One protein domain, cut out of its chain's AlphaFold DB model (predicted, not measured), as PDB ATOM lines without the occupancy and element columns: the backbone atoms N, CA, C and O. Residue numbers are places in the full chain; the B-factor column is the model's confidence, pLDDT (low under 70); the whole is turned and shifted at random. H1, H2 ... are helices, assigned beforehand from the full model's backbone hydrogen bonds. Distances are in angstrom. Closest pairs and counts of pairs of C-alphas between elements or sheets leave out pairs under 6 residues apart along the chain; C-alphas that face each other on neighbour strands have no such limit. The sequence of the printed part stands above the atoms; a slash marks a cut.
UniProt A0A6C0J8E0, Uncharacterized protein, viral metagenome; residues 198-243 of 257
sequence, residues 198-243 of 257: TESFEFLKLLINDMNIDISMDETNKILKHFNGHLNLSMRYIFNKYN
ATOM      1  N   THR A 198     193.625 118.002  67.852       80.62
ATOM      2  CA  THR A 198     194.931 117.851  67.173       80.62
ATOM      3  C   THR A 198     196.050 118.598  67.905       80.62
ATOM      4  O   THR A 198     197.099 118.019  68.160       80.62
ATOM      5  N   GLU A 199     195.819 119.853  68.307       81.69
ATOM      6  CA  GLU A 199     196.827 120.670  69.006       81.69
ATOM      7  C   GLU A 199     197.199 120.058  70.368       81.69
ATOM      8  O   GLU A 199     198.374 119.896  70.696       81.69
ATOM      9  N   SER A 200     196.196 119.622  71.136       82.81
ATOM     10  CA  SER A 200     196.406 118.942  72.416       82.81
ATOM     11  C   SER A 200     197.051 117.562  72.244       82.81
ATOM     12  O   SER A 200     197.841 117.144  73.081       82.81
ATOM     13  N   PHE A 201     196.755 116.848  71.162       86.56
ATOM     14  CA  PHE A 201     197.341 115.543  70.880       86.56
ATOM     15  C   PHE A 201     198.827 115.653  70.541       86.56
ATOM     16  O   PHE A 201     199.630 114.920  71.113       86.56
ATOM     17  N   GLU A 202     199.206 116.604  69.685       86.88
ATOM     18  CA  GLU A 202     200.615 116.860  69.371       86.88
ATOM     19  C   GLU A 202     201.391 117.310  70.615       86.88
ATOM     20  O   GLU A 202     202.490 116.818  70.868       86.88
ATOM     21  N   PHE A 203     200.801 118.161  71.460       86.75
ATOM     22  CA  PHE A 203     201.445 118.572  72.707       86.75
ATOM     23  C   PHE A 203     201.624 117.405  73.687       86.75
ATOM     24  O   PHE A 203     202.688 117.236  74.280       86.75
ATOM     25  N   LEU A 204     200.601 116.559  73.832       86.81
ATOM     26  CA  LEU A 204     200.660 115.384  74.698       86.81
ATOM     27  C   LEU A 204     201.705 114.372  74.206       86.81
ATOM     28  O   LEU A 204     202.440 113.802  75.006       86.81
ATOM     29  N   LYS A 205     201.809 114.195  72.888       86.94
ATOM     30  CA  LYS A 205     202.807 113.345  72.236       86.94
ATOM     31  C   LYS A 205     204.234 113.831  72.486       86.94
ATOM     32  O   LYS A 205     205.098 113.009  72.779       86.94
ATOM     33  N   LEU A 206     204.479 115.141  72.401       87.62
ATOM     34  CA  LEU A 206     205.781 115.723  72.743       87.62
ATOM     35  C   LEU A 206     206.152 115.419  74.199       87.62
ATOM     36  O   LEU A 206     207.219 114.872  74.446       87.62
ATOM     37  N   LEU A 207     205.237 115.658  75.145       86.25
ATOM     38  CA  LEU A 207     205.480 115.389  76.568       86.25
ATOM     39  C   LEU A 207     205.755 113.910  76.867       86.25
ATOM     40  O   LEU A 207     206.641 113.591  77.655       86.25
ATOM     41  N   ILE A 208     205.001 113.006  76.241       86.00
ATOM     42  CA  ILE A 208     205.183 111.555  76.370       86.00
ATOM     43  C   ILE A 208     206.569 111.128  75.876       86.00
ATOM     44  O   ILE A 208     207.246 110.356  76.556       86.00
ATOM     45  N   ASN A 209     206.994 111.656  74.723       84.88
ATOM     46  CA  ASN A 209     208.304 111.369  74.145       84.88
ATOM     47  C   ASN A 209     209.437 111.930  75.016       84.88
ATOM     48  O   ASN A 209     210.396 111.214  75.291       84.88
ATOM     49  N   ASP A 210     209.306 113.171  75.493       85.62
ATOM     50  CA  ASP A 210     210.299 113.821  76.359       85.62
ATOM     51  C   ASP A 210     210.492 113.065  77.679       85.62
ATOM     52  O   ASP A 210     211.595 112.995  78.222       85.62
ATOM     53  N   MET A 211     209.418 112.465  78.194       82.62
ATOM     54  CA  MET A 211     209.427 111.685  79.432       82.62
ATOM     55  C   MET A 211     209.727 110.197  79.211       82.62
ATOM     56  O   MET A 211     209.733 109.434  80.177       82.62
ATOM     57  N   ASN A 212     209.987 109.789  77.964       82.88
ATOM     58  CA  ASN A 212     210.273 108.414  77.561       82.88
ATOM     59  C   ASN A 212     209.225 107.405  78.077       82.88
ATOM     60  O   ASN A 212     209.560 106.336  78.593       82.88
ATOM     61  N   ILE A 213     207.947 107.783  77.986       84.56
ATOM     62  CA  ILE A 213     206.819 106.966  78.438       84.56
ATOM     63  C   ILE A 213     206.426 106.018  77.308       84.56
ATOM     64  O   ILE A 213     206.043 106.461  76.227       84.56
ATOM     65  N   ASP A 214     206.473 104.714  77.573       84.44
ATOM     66  CA  ASP A 214     206.061 103.695  76.607       84.44
ATOM     67  C   ASP A 214     204.528 103.578  76.559       84.44
ATOM     68  O   ASP A 214     203.909 102.807  77.294       84.44
ATOM     69  N   ILE A 215     203.904 104.413  75.724       85.75
ATOM     70  CA  ILE A 215     202.460 104.427  75.475       85.75
ATOM     71  C   ILE A 215     202.175 104.549  73.977       85.75
ATOM     72  O   ILE A 215     202.774 105.351  73.256       85.75
ATOM     73  N   SER A 216     201.221 103.753  73.492       88.00
ATOM     74  CA  SER A 216     200.824 103.786  72.084       88.00
ATOM     75  C   SER A 216     200.053 105.065  71.731       88.00
ATOM     76  O   SER A 216     199.255 105.573  72.518       88.00
ATOM     77  N   MET A 217     200.228 105.558  70.502       82.94
ATOM     78  CA  MET A 217     199.543 106.769  70.019       82.94
ATOM     79  C   MET A 217     198.013 106.628  70.024       82.94
ATOM     80  O   MET A 217     197.301 107.588  70.322       82.94
ATOM     81  N   ASP A 218     197.501 105.425  69.758       84.31
ATOM     82  CA  ASP A 218     196.067 105.130  69.818       84.31
ATOM     83  C   ASP A 218     195.522 105.243  71.241       84.31
ATOM     84  O   ASP A 218     194.416 105.745  71.462       84.31
ATOM     85  N   GLU A 219     196.299 104.796  72.225       84.50
ATOM     86  CA  GLU A 219     195.937 104.909  73.631       84.50
ATOM     87  C   GLU A 219     196.009 106.358  74.115       84.50
ATOM     88  O   GLU A 219     195.072 106.824  74.762       84.50
ATOM     89  N   THR A 220     197.036 107.107  73.712       85.12
ATOM     90  CA  THR A 220     197.142 108.554  73.951       85.12
ATOM     91  C   THR A 220     195.914 109.299  73.426       85.12
ATOM     92  O   THR A 220     195.340 110.129  74.131       85.12
ATOM     93  N   ASN A 221     195.449 108.964  72.219       84.06
ATOM     94  CA  ASN A 221     194.271 109.591  71.619       84.06
ATOM     95  C   ASN A 221     192.986 109.230  72.381       84.06
ATOM     96  O   ASN A 221     192.140 110.088  72.633       84.06
ATOM     97  N   LYS A 222     192.843 107.968  72.809       84.69
ATOM     98  CA  LYS A 222     191.711 107.530  73.643       84.69
ATOM     99  C   LYS A 222     191.678 108.248  74.989       84.69
ATOM    100  O   LYS A 222     190.611 108.698  75.394       84.69
ATOM    101  N   ILE A 223     192.824 108.386  75.655       84.44
ATOM    102  CA  ILE A 223     192.946 109.100  76.935       84.44
ATOM    103  C   ILE A 223     192.580 110.573  76.750       84.44
ATOM    104  O   ILE A 223     191.770 111.108  77.502       84.44
ATOM    105  N   LEU A 224     193.114 111.214  75.711       85.56
ATOM    106  CA  LEU A 224     192.830 112.615  75.431       85.56
ATOM    107  C   LEU A 224     191.341 112.852  75.146       85.56
ATOM    108  O   LEU A 224     190.766 113.807  75.668       85.56
ATOM    109  N   LYS A 225     190.698 111.964  74.377       83.88
ATOM    110  CA  LYS A 225     189.246 112.000  74.138       83.88
ATOM    111  C   LYS A 225     188.445 111.762  75.413       83.88
ATOM    112  O   LYS A 225     187.463 112.456  75.641       83.88
ATOM    113  N   HIS A 226     188.869 110.818  76.251       83.69
ATOM    114  CA  HIS A 226     188.215 110.527  77.526       83.69
ATOM    115  C   HIS A 226     188.203 111.748  78.457       83.69
ATOM    116  O   HIS A 226     187.209 112.007  79.125       83.69
ATOM    117  N   PHE A 227     189.278 112.538  78.448       83.00
ATOM    118  CA  PHE A 227     189.373 113.781  79.211       83.00
ATOM    119  C   PHE A 227     189.043 115.033  78.388       83.00
ATOM    120  O   PHE A 227     189.470 116.123  78.759       83.00
ATOM    121  N   ASN A 228     188.295 114.917  77.284       80.19
ATOM    122  CA  ASN A 228     187.829 116.050  76.472       80.19
ATOM    123  C   ASN A 228     188.932 117.051  76.062       80.19
ATOM    124  O   ASN A 228     188.703 118.261  76.032       80.19
ATOM    125  N   GLY A 229     190.145 116.575  75.774       78.44
ATOM    126  CA  GLY A 229     191.281 117.423  75.399       78.44
ATOM    127  C   GLY A 229     192.049 118.039  76.573       78.44
ATOM    128  O   GLY A 229     193.012 118.775  76.355       78.44
ATOM    129  N   HIS A 230     191.677 117.753  77.825       82.94
ATOM    130  CA  HIS A 230     192.382 118.274  78.993       82.94
ATOM    131  C   HIS A 230     193.746 117.591  79.177       82.94
ATOM    132  O   HIS A 230     193.852 116.502  79.749       82.94
ATOM    133  N   LEU A 231     194.807 118.281  78.753       84.81
ATOM    134  CA  LEU A 231     196.204 117.837  78.845       84.81
ATOM    135  C   LEU A 231     196.616 117.425  80.262       84.81
ATOM    136  O   LEU A 231     197.153 116.341  80.455       84.81
ATOM    137  N   ASN A 232     196.318 118.250  81.268       81.19
ATOM    138  CA  ASN A 232     196.734 117.985  82.650       81.19
ATOM    139  C   ASN A 232     196.081 116.728  83.234       81.19
ATOM    140  O   ASN A 232     196.733 115.970  83.951       81.19
ATOM    141  N   LEU A 233     194.797 116.503  82.942       81.06
ATOM    142  CA  LEU A 233     194.085 115.311  83.406       81.06
ATOM    143  C   LEU A 233     194.582 114.066  82.670       81.06
ATOM    144  O   LEU A 233     194.864 113.057  83.310       81.06
ATOM    145  N   SER A 234     194.789 114.191  81.357       88.25
ATOM    146  CA  SER A 234     195.378 113.143  80.521       88.25
ATOM    147  C   SER A 234     196.765 112.738  81.029       88.25
ATOM    148  O   SER A 234     197.017 111.559  81.250       88.25
ATOM    149  N   MET A 235     197.636 113.709  81.322       85.06
ATOM    150  CA  MET A 235     198.976 113.464  81.865       85.06
ATOM    151  C   MET A 235     198.945 112.859  83.264       85.06
ATOM    152  O   MET A 235     199.657 111.897  83.516       85.06
ATOM    153  N   ARG A 236     198.107 113.364  84.179       83.38
ATOM    154  CA  ARG A 236     197.957 112.770  85.522       83.38
ATOM    155  C   ARG A 236     197.513 111.315  85.447       83.38
ATOM    156  O   ARG A 236     198.019 110.483  86.193       83.38
ATOM    157  N   TYR A 237     196.584 111.013  84.546       86.38
ATOM    158  CA  TYR A 237     196.146 109.647  84.310       86.38
ATOM    159  C   TYR A 237     197.285 108.775  83.772       86.38
ATOM    160  O   TYR A 237     197.503 107.690  84.301       86.38
ATOM    161  N   ILE A 238     198.045 109.261  82.786       86.19
ATOM    162  CA  ILE A 238     199.217 108.555  82.247       86.19
ATOM    163  C   ILE A 238     200.256 108.318  83.353       86.19
ATOM    164  O   ILE A 238     200.672 107.183  83.562       86.19
ATOM    165  N   PHE A 239     200.612 109.335  84.137       84.31
ATOM    166  CA  PHE A 239     201.568 109.192  85.237       84.31
ATOM    167  C   PHE A 239     201.139 108.154  86.271       84.31
ATOM    168  O   PHE A 239     201.945 107.308  86.660       84.31
ATOM    169  N   ASN A 240     199.868 108.185  86.672       81.81
ATOM    170  CA  ASN A 240     199.326 107.226  87.629       81.81
ATOM    171  C   ASN A 240     199.256 105.810  87.051       81.81
ATOM    172  O   ASN A 240     199.533 104.845  87.755       81.81
ATOM    173  N   LYS A 241     198.884 105.666  85.776       81.50
ATOM    174  CA  LYS A 241     198.725 104.360  85.129       81.50
ATOM    175  C   LYS A 241     200.066 103.676  84.861       81.50
ATOM    176  O   LYS A 241     200.166 102.463  85.014       81.50
ATOM    177  N   TYR A 242     201.080 104.450  84.486       76.94
ATOM    178  CA  TYR A 242     202.404 103.947  84.119       76.94
ATOM    179  C   TYR A 242     203.421 104.027  85.272       76.94
ATOM    180  O   TYR A 242     204.600 103.765  85.058       76.94
ATOM    181  N   ASN A 243     202.976 104.343  86.501       65.25
ATOM    182  CA  ASN A 243     203.802 104.423  87.717       65.25
ATOM    183  C   ASN A 243     205.099 105.223  87.521       65.25
ATOM    184  O   ASN A 243     206.175 104.830  87.979       65.25
TER     185      ASN A 243
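This is residues 198 to 243 of the 257 residues of an uncharacterized protein of viral metagenome (UniProt A0A6C0J8E0). Three short helices at steep angles to one another make a small compact cluster, their centres at the corners of a triangle. H1 and H3 come near each other at their first residues and spread from there like a loose V, while H2 runs opposite ways to both and stands at a steep tilt to each, 55 degrees to H1 and 64 degrees to H3. The printed part has 46 residues, with three named helices in the order H1, H2, H3 and no named strand; the class is all helix. The whole is compact, with a radius of gyration of the C-alphas of 9.2 A, and rounded, spanning 23 by 18 by 17 A.

Find C-alpha 198 at (194.931, 117.851, 67.173); from there H1, residues 198 to 210, runs 18.4 A to C-alpha 210 at (210.299, 113.821, 76.359). Go on to Met 217, where H2, residues 217 to 226, begins its 14.1 A. Then look at Leu 231 for H3, residues 231 to 241, which runs 15.1 A to C-alpha 241 at (198.725, 104.360, 85.129).

Start at H1, which touches H2 with residues 200 to 205 alone; the closest C-alphas, of Phe 201 and Asn 221, are 6.7 A apart. These two run opposite ways at a steep tilt of 55 degrees. H1 and H3 only just touch, with 3 pairs of C-alphas within 8 A and with residues 200 to 204 of H1 alone; the closest C-alphas, of Ser 200 and Leu 231, are 6.5 A apart. They run the same way at a steep tilt of 41 degrees. H2 and H3 also only just touch, with 3 such pairs, the closest C-alphas being those of Leu 224 and Ser 234 at 5.7 A; they run opposite ways at a steep tilt of 64 degrees. In H1, H2 and H3 every O i to N i+4 pair is within hydrogen-bond range.

The C-alphas farthest apart, of Thr 198 and Asn 243, are 26.1 A apart. The printed part has no cut; the link from H1 to H2 is short and that from H2 to H3 is tight. The mean pLDDT of the printed part is 83.7, and residue 243 alone is under 70.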